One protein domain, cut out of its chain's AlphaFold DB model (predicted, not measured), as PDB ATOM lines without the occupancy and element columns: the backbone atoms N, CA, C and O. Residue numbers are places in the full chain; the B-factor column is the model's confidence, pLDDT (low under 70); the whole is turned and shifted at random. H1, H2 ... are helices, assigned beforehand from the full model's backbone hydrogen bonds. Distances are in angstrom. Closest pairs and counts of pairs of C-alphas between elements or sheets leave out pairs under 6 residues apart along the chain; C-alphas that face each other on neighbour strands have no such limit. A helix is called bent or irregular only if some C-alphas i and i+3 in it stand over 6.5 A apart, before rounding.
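What this domain is: This is residues 17 to 101 of the 376 residues of an uncharacterized protein of Bifidobacterium breve (UniProt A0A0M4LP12). Four helices cluster, H3 between H2 and H5, with H4 crossing one side; a long unnamed stretch, residues 24 to 43, leads to H1, off at one end. The printed part has 85 residues, five named helices, H1 to H5 in order, and no named strand: all helix. It is only just compact, close to loose, with radius of gyration of the C-alphas 14.1 A and spans 43 by 26 by 20 A.

Where its parts are: H1, residues 17 to 23, begins at C-alpha (-52.473, 18.820, -10.167). H2, 44 to 55, 17.5 A, is irregular: C-alphas 45 and 48 are 7.1 A apart. H3 is 60 to 73, 19.8 A; H4, 78 to 87; H5, 92 to 97, ends at C-alpha (-40.960, 12.911, -45.926).

How they stand to each other: H1 is apart from H2. H2 touches H3 with residues 49 to 53 alone, closest C-alphas Val 53 and Phe 63, 6.0 A. H3 touches H5, closest C-alphas Arg 65 and Leu 93, 5.3 A. H3 and H4 are close but not clearly touching, closest C-alphas Met 66 and Tyr 81, 6.8 A. O i to N i+4 pairs are within hydrogen-bond range throughout H1, H3, H4 and H5, and 6 of 8 in H2.

The domain as a whole: The printed part has no cut; H1 to H2 is a long link. Residues 17 to 42 have pLDDT under 70.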
ATOM      1  N   LEU A  17     -52.928  17.515 -10.667       38.72
ATOM      2  CA  LEU A  17     -52.473  18.820 -10.167       38.72
ATOM      3  C   LEU A  17     -51.466  19.511 -11.098       38.72
ATOM      4  O   LEU A  17     -51.323  20.734 -11.033       38.72
ATOM      5  N   VAL A  18     -50.774  18.759 -11.961       43.69
ATOM      6  CA  VAL A  18     -49.896  19.309 -13.013       43.69
ATOM      7  C   VAL A  18     -50.742  19.790 -14.193       43.69
ATOM      8  O   VAL A  18     -50.531  20.894 -14.692       43.69
ATOM      9  N   ILE A  19     -51.774  19.019 -14.547       39.38
ATOM     10  CA  ILE A  19     -52.767  19.366 -15.573       39.38
ATOM     11  C   ILE A  19     -53.581  20.603 -15.151       39.38
ATOM     12  O   ILE A  19     -53.711  21.543 -15.930       39.38
ATOM     13  N   GLU A  20     -54.040  20.687 -13.895       34.97
ATOM     14  CA  GLU A  20     -54.825  21.829 -13.388       34.97
ATOM     15  C   GLU A  20     -54.014  23.143 -13.358       34.97
ATOM     16  O   GLU A  20     -54.579  24.231 -13.485       34.97
ATOM     17  N   LYS A  21     -52.681  23.065 -13.222       39.03
ATOM     18  CA  LYS A  21     -51.798  24.243 -13.162       39.03
ATOM     19  C   LYS A  21     -51.356  24.748 -14.542       39.03
ATOM     20  O   LYS A  21     -51.088  25.942 -14.659       39.03
ATOM     21  N   ALA A  22     -51.300  23.873 -15.549       38.38
ATOM     22  CA  ALA A  22     -51.037  24.228 -16.948       38.38
ATOM     23  C   ALA A  22     -52.321  24.627 -17.709       38.38
ATOM     24  O   ALA A  22     -52.284  25.535 -18.538       38.38
ATOM     25  N   PHE A  23     -53.470  24.020 -17.381       37.97
ATOM     26  CA  PHE A  23     -54.709  24.158 -18.160       37.97
ATOM     27  C   PHE A  23     -55.910  24.756 -17.408       37.97
ATOM     28  O   PHE A  23     -56.910  25.077 -18.045       37.97
ATOM     29  N   GLY A  24     -55.841  24.976 -16.088       33.38
ATOM     30  CA  GLY A  24     -57.026  25.359 -15.311       33.38
ATOM     31  C   GLY A  24     -58.023  24.199 -15.158       33.38
ATOM     32  O   GLY A  24     -57.807  23.102 -15.661       33.38
ATOM     33  N   LYS A  25     -59.091  24.408 -14.377       29.84
ATOM     34  CA  LYS A  25     -59.996  23.338 -13.912       29.84
ATOM     35  C   LYS A  25     -60.650  22.545 -15.050       29.84
ATOM     36  O   LYS A  25     -61.125  23.116 -16.021       29.84
ATOM     37  N   GLU A  26     -60.777  21.243 -14.795       32.22
ATOM     38  CA  GLU A  26     -61.276  20.096 -15.587       32.22
ATOM     39  C   GLU A  26     -62.600  20.238 -16.386       32.22
ATOM     40  O   GLU A  26     -63.076  19.253 -16.937       32.22
ATOM     41  N   ASN A  27     -63.200  21.427 -16.490       32.69
ATOM     42  CA  ASN A  27     -64.420  21.672 -17.271       32.69
ATOM     43  C   ASN A  27     -64.202  22.485 -18.561       32.69
ATOM     44  O   ASN A  27     -65.174  22.728 -19.268       32.69
ATOM     45  N   ASP A  28     -62.960  22.838 -18.904       34.00
ATOM     46  CA  ASP A  28     -62.627  23.593 -20.127       34.00
ATOM     47  C   ASP A  28     -61.953  22.717 -21.215       34.00
ATOM     48  O   ASP A  28     -61.290  23.223 -22.119       34.00
ATOM     49  N   MET A  29     -62.109  21.386 -21.145       40.88
ATOM     50  CA  MET A  29     -61.586  20.449 -22.161       40.88
ATOM     51  C   MET A  29     -62.508  20.273 -23.384       40.88
ATOM     52  O   MET A  29     -62.153  19.566 -24.323       40.88
ATOM     53  N   GLU A  30     -63.664  20.942 -23.428       37.25
ATOM     54  CA  GLU A  30     -64.490  21.009 -24.637       37.25
ATOM     55  C   GLU A  30     -64.046  22.196 -25.526       37.25
ATOM     56  O   GLU A  30     -64.455  23.336 -25.351       37.25
ATOM     57  N   ASN A  31     -63.224  21.903 -26.540       39.19
ATOM     58  CA  ASN A  31     -63.134  22.628 -27.824       39.19
ATOM     59  C   ASN A  31     -62.616  24.085 -27.917       39.19
ATOM     60  O   ASN A  31     -62.639  24.636 -29.029       39.19
ATOM     61  N   GLU A  32     -62.106  24.733 -26.866       40.38
ATOM     62  CA  GLU A  32     -61.871  26.196 -26.944       40.38
ATOM     63  C   GLU A  32     -60.447  26.738 -26.776       40.38
ATOM     64  O   GLU A  32     -60.273  27.947 -26.890       40.38
ATOM     65  N   ASN A  33     -59.402  25.911 -26.665       50.88
ATOM     66  CA  ASN A  33     -58.029  26.434 -26.528       50.88
ATOM     67  C   ASN A  33     -57.074  26.189 -27.711       50.88
ATOM     68  O   ASN A  33     -55.889  26.497 -27.627       50.88
ATOM     69  N   VAL A  34     -57.576  25.741 -28.858       51.53
ATOM     70  CA  VAL A  34     -56.822  25.764 -30.121       51.53
ATOM     71  C   VAL A  34     -57.286  26.986 -30.928       51.53
ATOM     72  O   VAL A  34     -58.504  27.161 -31.071       51.53
ATOM     73  N   PRO A  35     -56.380  27.857 -31.429       55.19
ATOM     74  CA  PRO A  35     -56.780  29.017 -32.219       55.19
ATOM     75  C   PRO A  35     -57.716  28.621 -33.363       55.19
ATOM     76  O   PRO A  35     -57.544  27.575 -33.982       55.19
ATOM     77  N   GLU A  36     -58.717  29.449 -33.662       57.19
ATOM     78  CA  GLU A  36     -59.808  29.093 -34.584       57.19
ATOM     79  C   GLU A  36     -59.318  28.695 -35.993       57.19
ATOM     80  O   GLU A  36     -59.958  27.890 -36.659       57.19
ATOM     81  N   TYR A  37     -58.134  29.168 -36.403       58.16
ATOM     82  CA  TYR A  37     -57.484  28.817 -37.671       58.16
ATOM     83  C   TYR A  37     -56.790  27.438 -37.691       58.16
ATOM     84  O   TYR A  37     -56.369  26.996 -38.755       58.16
ATOM     85  N   TRP A  38     -56.659  26.750 -36.551       60.25
ATOM     86  CA  TRP A  38     -56.159  25.365 -36.449       60.25
ATOM     87  C   TRP A  38     -57.304  24.349 -36.315       60.25
ATOM     88  O   TRP A  38     -57.111  23.150 -36.532       60.25
ATOM     89  N   LYS A  39     -58.513  24.811 -35.969       59.53
ATOM     90  CA  LYS A  39     -59.685  23.947 -35.780       59.53
ATOM     91  C   LYS A  39     -60.064  23.260 -37.100       59.53
ATOM     92  O   LYS A  39     -60.229  23.914 -38.125       59.53
ATOM     93  N   GLY A  40     -60.228  21.934 -37.060       64.69
ATOM     94  CA  GLY A  40     -60.555  21.098 -38.226       64.69
ATOM     95  C   GLY A  40     -59.350  20.522 -38.983       64.69
ATOM     96  O   GLY A  40     -59.553  19.775 -39.937       64.69
ATOM     97  N   LEU A  41     -58.121  20.834 -38.555       62.84
ATOM     98  CA  LEU A  41     -56.871  20.307 -39.125       62.84
ATOM     99  C   LEU A  41     -56.153  19.300 -38.203       62.84
ATOM    100  O   LEU A  41     -55.119  18.759 -38.587       62.84
ATOM    101  N   MET A  42     -56.686  19.060 -37.001       69.69
ATOM    102  CA  MET A  42     -56.096  18.218 -35.948       69.69
ATOM    103  C   MET A  42     -57.166  17.330 -35.314       69.69
ATOM    104  O   MET A  42     -58.335  17.728 -35.255       69.69
ATOM    105  N   ASP A  43     -56.766  16.148 -34.843       74.31
ATOM    106  CA  ASP A  43     -57.624  15.253 -34.061       74.31
ATOM    107  C   ASP A  43     -57.359  15.367 -32.546       74.31
ATOM    108  O   ASP A  43     -56.516  16.139 -32.091       74.31
ATOM    109  N   GLU A  44     -58.126  14.638 -31.734       72.25
ATOM    110  CA  GLU A  44     -57.998  14.682 -30.270       72.25
ATOM    111  C   GLU A  44     -56.636  14.148 -29.779       72.25
ATOM    112  O   GLU A  44     -56.146  14.577 -28.735       72.25
ATOM    113  N   ALA A  45     -55.997  13.251 -30.543       76.19
ATOM    114  CA  ALA A  45     -54.692  12.689 -30.201       76.19
ATOM    115  C   ALA A  45     -53.549  13.696 -30.414       76.19
ATOM    116  O   ALA A  45     -52.519  13.588 -29.752       76.19
ATOM    117  N   ASP A  46     -53.752  14.694 -31.275       76.50
ATOM    118  CA  ASP A  46     -52.798  15.769 -31.564       76.50
ATOM    119  C   ASP A  46     -52.773  16.888 -30.504       76.50
ATOM    120  O   ASP A  46     -51.829  17.684 -30.451       76.50
ATOM    121  N   LEU A  47     -53.808  16.978 -29.659       77.88
ATOM    122  CA  LEU A  47     -53.985  18.079 -28.702       77.88
ATOM    123  C   LEU A  47     -52.822  18.254 -27.707       77.88
ATOM    124  O   LEU A  47     -52.463  19.407 -27.451       77.88
ATOM    125  N   PRO A  48     -52.198  17.190 -27.159       82.44
ATOM    126  CA  PRO A  48     -51.042  17.343 -26.276       82.44
ATOM    127  C   PRO A  48     -49.853  18.021 -26.969       82.44
ATOM    128  O   PRO A  48     -49.281  18.964 -26.425       82.44
ATOM    129  N   LEU A  49     -49.522  17.597 -28.195       81.94
ATOM    130  CA  LEU A  49     -48.416  18.163 -28.971       81.94
ATOM    131  C   LEU A  49     -48.713  19.606 -29.403       81.94
ATOM    132  O   LEU A  49     -47.860  20.483 -29.284       81.94
ATOM    133  N   ALA A  50     -49.945  19.879 -29.846       80.38
ATOM    134  CA  ALA A  50     -50.395  21.232 -30.172       80.38
ATOM    135  C   ALA A  50     -50.339  22.174 -28.954       80.38
ATOM    136  O   ALA A  50     -50.030  23.358 -29.100       80.38
ATOM    137  N   GLY A  51     -50.603  21.643 -27.755       82.12
ATOM    138  CA  GLY A  51     -50.426  22.343 -26.486       82.12
ATOM    139  C   GLY A  51     -48.984  22.803 -26.274       82.12
ATOM    140  O   GLY A  51     -48.770  23.998 -26.079       82.12
ATOM    141  N   ILE A  52     -48.018  21.885 -26.410       85.25
ATOM    142  CA  ILE A  52     -46.575  22.172 -26.295       85.25
ATOM    143  C   ILE A  52     -46.168  23.262 -27.295       85.25
ATOM    144  O   ILE A  52     -45.629  24.294 -26.901       85.25
ATOM    145  N   VAL A  53     -46.500  23.094 -28.579       83.38
ATOM    146  CA  VAL A  53     -46.143  24.067 -29.629       83.38
ATOM    147  C   VAL A  53     -46.649  25.467 -29.284       83.38
ATOM    148  O   VAL A  53     -45.922  26.454 -29.401       83.38
ATOM    149  N   ARG A  54     -47.893  25.566 -28.810       81.94
ATOM    150  CA  ARG A  54     -48.515  26.841 -28.446       81.94
ATOM    151  C   ARG A  54     -47.890  27.466 -27.200       81.94
ATOM    152  O   ARG A  54     -47.721  28.683 -27.172       81.94
ATOM    153  N   GLU A  55     -47.574  26.675 -26.176       84.50
ATOM    154  CA  GLU A  55     -46.922  27.159 -24.946       84.50
ATOM    155  C   GLU A  55     -45.575  27.829 -25.236       84.50
ATOM    156  O   GLU A  55     -45.224  28.815 -24.588       84.50
ATOM    157  N   HIS A  56     -44.881  27.358 -26.272       84.19
ATOM    158  CA  HIS A  56     -43.628  27.929 -26.750       84.19
ATOM    159  C   HIS A  56     -43.795  28.974 -27.873       84.19
ATOM    160  O   HIS A  56     -42.807  29.473 -28.410       84.19
ATOM    161  N   GLY A  57     -45.033  29.368 -28.201       82.94
ATOM    162  CA  GLY A  57     -45.333  30.426 -29.172       82.94
ATOM    163  C   GLY A  57     -45.254  30.013 -30.647       82.94
ATOM    164  O   GLY A  57     -45.244  30.890 -31.511       82.94
ATOM    165  N   GLY A  58     -45.208  28.712 -30.940       81.12
ATOM    166  CA  GLY A  58     -45.112  28.156 -32.289       81.12
ATOM    167  C   GLY A  58     -46.400  28.250 -33.120       81.12
ATOM    168  O   GLY A  58     -47.521  28.346 -32.608       81.12
ATOM    169  N   GLY A  59     -46.221  28.227 -34.441       83.19
ATOM    170  CA  GLY A  59     -47.259  28.261 -35.468       83.19
ATOM    171  C   GLY A  59     -47.651  26.878 -36.012       83.19
ATOM    172  O   GLY A  59     -47.177  25.839 -35.566       83.19
ATOM    173  N   LEU A  60     -48.558  26.863 -37.001       78.19
ATOM    174  CA  LEU A  60     -49.090  25.616 -37.579       78.19
ATOM    175  C   LEU A  60     -47.986  24.790 -38.255       78.19
ATOM    176  O   LEU A  60     -47.991  23.565 -38.202       78.19
ATOM    177  N   MET A  61     -47.023  25.477 -38.872       80.69
ATOM    178  CA  MET A  61     -45.864  24.845 -39.499       80.69
ATOM    179  C   MET A  61     -44.963  24.162 -38.468       80.69
ATOM    180  O   MET A  61     -44.477  23.064 -38.725       80.69
ATOM    181  N   ASP A  62     -44.799  24.760 -37.290       84.50
ATOM    182  CA  ASP A  62     -43.987  24.198 -36.206       84.50
ATOM    183  C   ASP A  62     -44.664  22.954 -35.625       84.50
ATOM    184  O   ASP A  62     -44.015  21.933 -35.412       84.50
ATOM    185  N   PHE A  63     -45.996  22.982 -35.505       85.19
ATOM    186  CA  PHE A  63     -46.786  21.798 -35.174       85.19
ATOM    187  C   PHE A  63     -46.621  20.674 -36.207       85.19
ATOM    188  O   PHE A  63     -46.393  19.529 -35.824       85.19
ATOM    189  N   HIS A  64     -46.690  20.969 -37.510       83.56
ATOM    190  CA  HIS A  64     -46.491  19.947 -38.542       83.56
ATOM    191  C   HIS A  64     -45.083  19.339 -38.500       83.56
ATOM    192  O   HIS A  64     -44.952  18.117 -38.600       83.56
ATOM    193  N   ARG A  65     -44.046  20.164 -38.288       86.62
ATOM    194  CA  ARG A  65     -42.659  19.698 -38.129       86.62
ATOM    195  C   ARG A  65     -42.516  18.803 -36.907       86.62
ATOM    196  O   ARG A  65     -42.063  17.670 -37.035       86.62
ATOM    197  N   MET A  66     -42.979  19.265 -35.745       87.06
ATOM    198  CA  MET A  66     -42.944  18.474 -34.515       87.06
ATOM    199  C   MET A  66     -43.717  17.164 -34.639       87.06
ATOM    200  O   MET A  66     -43.234  16.138 -34.176       87.06
ATOM    201  N   LYS A  67     -44.875  17.161 -35.310       86.06
ATOM    202  CA  LYS A  67     -45.657  15.940 -35.543       86.06
ATOM    203  C   LYS A  67     -44.901  14.938 -36.418       86.06
ATOM    204  O   LYS A  67     -44.964  13.734 -36.177       86.06
ATOM    205  N   GLY A  68     -44.165  15.420 -37.422       86.19
ATOM    206  CA  GLY A  68     -43.268  14.592 -38.230       86.19
ATOM    207  C   GLY A  68     -42.160  13.949 -37.391       86.19
ATOM    208  O   GLY A  68     -41.978  12.730 -37.447       86.19
ATOM    209  N   ILE A  69     -41.490  14.754 -36.561       87.44
ATOM    210  CA  ILE A  69     -40.416  14.306 -35.664       87.44
ATOM    211  C   ILE A  69     -40.940  13.298 -34.640       87.44
ATOM    212  O   ILE A  69     -40.344  12.232 -34.482       87.44
ATOM    213  N   GLU A  70     -42.058  13.587 -33.974       87.75
ATOM    214  CA  GLU A  70     -42.668  12.702 -32.977       87.75
ATOM    215  C   GLU A  70     -43.044  11.355 -33.598       87.75
ATOM    216  O   GLU A  70     -42.725  10.305 -33.043       87.75
ATOM    217  N   ARG A  71     -43.641  11.356 -34.795       87.25
ATOM    218  CA  ARG A  71     -43.998  10.124 -35.513       87.25
ATOM    219  C   ARG A  71     -42.784   9.240 -35.808       87.25
ATOM    220  O   ARG A  71     -42.906   8.018 -35.759       87.25
ATOM    221  N   LEU A  72     -41.651   9.842 -36.164       84.81
ATOM    222  CA  LEU A  72     -40.454   9.123 -36.613       84.81
ATOM    223  C   LEU A  72     -39.510   8.740 -35.467       84.81
ATOM    224  O   LEU A  72     -38.861   7.700 -35.533       84.81
ATOM    225  N   THR A  73     -39.442   9.557 -34.416       83.12
ATOM    226  CA  THR A  73     -38.469   9.404 -33.318       83.12
ATOM    227  C   THR A  73     -39.111   9.095 -31.969       83.12
ATOM    228  O   THR A  73     -38.422   8.685 -31.037       83.12
ATOM    229  N   GLY A  74     -40.420   9.321 -31.830       82.88
ATOM    230  CA  GLY A  74     -41.117   9.316 -30.544       82.88
ATOM    231  C   GLY A  74     -40.774  10.509 -29.643       82.88
ATOM    232  O   GLY A  74     -41.100  10.474 -28.459       82.88
ATOM    233  N   SER A  75     -40.087  11.534 -30.163       82.06
ATOM    234  CA  SER A  75     -39.691  12.726 -29.410       82.06
ATOM    235  C   SER A  75     -40.692  13.862 -29.591       82.06
ATOM    236  O   SER A  75     -40.927  14.304 -30.712       82.06
ATOM    237  N   SER A  76     -41.210  14.385 -28.482       83.81
ATOM    238  CA  SER A  76     -41.998  15.625 -28.415       83.81
ATOM    239  C   SER A  76     -41.223  16.774 -27.750       83.81
ATOM    240  O   SER A  76     -41.807  17.763 -27.312       83.81
ATOM    241  N   ASP A  77     -39.898  16.629 -27.658       87.88
ATOM    242  CA  ASP A  77     -38.999  17.590 -27.021       87.88
ATOM    243  C   ASP A  77     -38.896  18.885 -27.848       87.88
ATOM    244  O   ASP A  77     -38.352  18.894 -28.958       87.88
ATOM    245  N   TRP A  78     -39.444  19.975 -27.298       90.12
ATOM    246  CA  TRP A  78     -39.406  21.297 -27.920       90.12
ATOM    247  C   TRP A  78     -37.981  21.841 -28.039       90.12
ATOM    248  O   TRP A  78     -37.672  22.498 -29.031       90.12
ATOM    249  N   ASP A  79     -37.098  21.560 -27.079       90.31
ATOM    250  CA  ASP A  79     -35.727  22.075 -27.102       90.31
ATOM    251  C   ASP A  79     -34.925  21.405 -28.220       90.31
ATOM    252  O   ASP A  79     -34.164  22.072 -28.921       90.31
ATOM    253  N   PHE A  80     -35.143  20.104 -28.445       89.81
ATOM    254  CA  PHE A  80     -34.596  19.411 -29.612       89.81
ATOM    255  C   PHE A  80     -35.124  20.019 -30.918       89.81
ATOM    256  O   PHE A  80     -34.333  20.347 -31.801       89.81
ATOM    257  N   TYR A  81     -36.441  20.224 -31.026       89.94
ATOM    258  CA  TYR A  81     -37.055  20.837 -32.206       89.94
ATOM    259  C   TYR A  81     -36.505  22.247 -32.485       89.94
ATOM    260  O   TYR A  81     -36.021  22.517 -33.585       89.94
ATOM    261  N   SER A  82     -36.518  23.130 -31.485       89.69
ATOM    262  CA  SER A  82     -36.019  24.503 -31.605       89.69
ATOM    263  C   SER A  82     -34.551  24.514 -32.018       89.69
ATOM    264  O   SER A  82     -34.168  25.259 -32.915       89.69
ATOM    265  N   TRP A  83     -33.740  23.635 -31.423       91.75
ATOM    266  CA  TRP A  83     -32.337  23.503 -31.789       91.75
ATOM    267  C   TRP A  83     -32.158  23.033 -33.238       91.75
ATOM    268  O   TRP A  83     -31.324  23.599 -33.943       91.75
ATOM    269  N   THR A  84     -32.950  22.063 -33.718       89.50
ATOM    270  CA  THR A  84     -32.864  21.617 -35.120       89.50
ATOM    271  C   THR A  84     -33.211  22.731 -36.103       89.50
ATOM    272  O   THR A  84     -32.516  22.882 -37.093       89.50
ATOM    273  N   VAL A  85     -34.214  23.564 -35.813       85.38
ATOM    274  CA  VAL A  85     -34.575  24.705 -36.676       85.38
ATOM    275  C   VAL A  85     -33.470  25.765 -36.730       85.38
ATOM    276  O   VAL A  85     -33.305  26.431 -37.745       85.38
ATOM    277  N   GLU A  86     -32.727  25.946 -35.639       87.44
ATOM    278  CA  GLU A  86     -31.655  26.944 -35.559       87.44
ATOM    279  C   GLU A  86     -30.315  26.463 -36.129       87.44
ATOM    280  O   GLU A  86     -29.489  27.295 -36.498       87.44
ATOM    281  N   ASN A  87     -30.073  25.149 -36.155       86.81
ATOM    282  CA  ASN A  87     -28.752  24.576 -36.445       86.81
ATOM    283  C   ASN A  87     -28.741  23.639 -37.660       86.81
ATOM    284  O   ASN A  87     -27.675  23.159 -38.032       86.81
ATOM    285  N   TYR A  88     -29.889  23.352 -38.269       86.00
ATOM    286  CA  TYR A  88     -29.984  22.490 -39.441       86.00
ATOM    287  C   TYR A  88     -30.674  23.235 -40.586       86.00
ATOM    288  O   TYR A  88     -31.781  23.741 -40.421       86.00
ATOM    289  N   ASP A  89     -29.999  23.310 -41.733       79.75
ATOM    290  CA  ASP A  89     -30.396  24.189 -42.841       79.75
ATOM    291  C   ASP A  89     -31.574  23.649 -43.679       79.75
ATOM    292  O   ASP A  89     -32.256  24.422 -44.355       79.75
ATOM    293  N   ASP A  90     -31.855  22.342 -43.628       83.81
ATOM    294  CA  ASP A  90     -32.981  21.738 -44.352       83.81
ATOM    295  C   ASP A  90     -34.325  21.977 -43.642       83.81
ATOM    296  O   ASP A  90     -34.433  21.895 -42.414       83.81
ATOM    297  N   ASP A  91     -35.410  22.135 -44.416       86.25
ATOM    298  CA  ASP A  91     -36.756  22.124 -43.832       86.25
ATOM    299  C   ASP A  91     -37.079  20.733 -43.271       86.25
ATOM    300  O   ASP A  91     -37.164  19.733 -43.988       86.25
ATOM    301  N   LEU A  92     -37.322  20.678 -41.962       87.44
ATOM    302  CA  LEU A  92     -37.673  19.457 -41.242       87.44
ATOM    303  C   LEU A  92     -38.938  18.773 -41.774       87.44
ATOM    304  O   LEU A  92     -39.088  17.568 -41.572       87.44
ATOM    305  N   LEU A  93     -39.845  19.496 -42.442       85.56
ATOM    306  CA  LEU A  93     -40.972  18.860 -43.131       85.56
ATOM    307  C   LEU A  93     -40.495  17.985 -44.281       85.56
ATOM    308  O   LEU A  93     -40.859  16.812 -44.327       85.56
ATOM    309  N   ASP A  94     -39.636  18.532 -45.137       87.50
ATOM    310  CA  ASP A  94     -39.072  17.801 -46.265       87.50
ATOM    311  C   ASP A  94     -38.272  16.603 -45.749       87.50
ATOM    312  O   ASP A  94     -38.430  15.493 -46.249       87.50
ATOM    313  N   VAL A  95     -37.486  16.792 -44.681       87.38
ATOM    314  CA  VAL A  95     -36.739  15.712 -44.015       87.38
ATOM    315  C   VAL A  95     -37.671  14.595 -43.556       87.38
ATOM    316  O   VAL A  95     -37.389  13.431 -43.823       87.38
ATOM    317  N   CYS A  96     -38.791  14.924 -42.907       86.88
ATOM    318  CA  CYS A  96     -39.752  13.942 -42.396       86.88
ATOM    319  C   CYS A  96     -40.491  13.153 -43.494       86.88
ATOM    320  O   CYS A  96     -41.174  12.171 -43.175       86.88
ATOM    321  N   GLU A  97     -40.387  13.578 -44.753       87.31
ATOM    322  CA  GLU A  97     -40.960  12.911 -45.926       87.31
ATOM    323  C   GLU A  97     -39.931  12.073 -46.707       87.31
ATOM    324  O   GLU A  97     -40.326  11.264 -47.550       87.31
ATOM    325  N   ARG A  98     -38.627  12.204 -46.411       88.56
ATOM    326  CA  ARG A  98     -37.559  11.410 -47.047       88.56
ATOM    327  C   ARG A  98     -37.621   9.938 -46.629       88.56
ATOM    328  O   ARG A  98     -38.004   9.596 -45.511       88.56
ATOM    329  N   GLU A  99     -37.144   9.048 -47.500       89.69
ATOM    330  CA  GLU A  99     -37.054   7.610 -47.198       89.69
ATOM    331  C   GLU A  99     -36.103   7.306 -46.024       89.69
ATOM    332  O   GLU A  99     -36.331   6.355 -45.280       89.69
ATOM    333  N   ASN A 100     -35.078   8.140 -45.817       88.12
ATOM    334  CA  ASN A 100     -34.080   8.017 -44.749       88.12
ATOM    335  C   ASN A 100     -34.353   8.928 -43.532       88.12
ATOM    336  O   ASN A 100     -33.454   9.160 -42.722       88.12
ATOM    337  N   ALA A 101     -35.576   9.454 -43.379       89.94
ATOM    338  CA  ALA A 101     -35.904  10.454 -42.358       89.94
ATOM    339  C   ALA A 101     -35.537  10.030 -40.924       89.94
ATOM    340  O   ALA A 101     -35.066  10.842 -40.131       89.94
TER     341      ALA A 101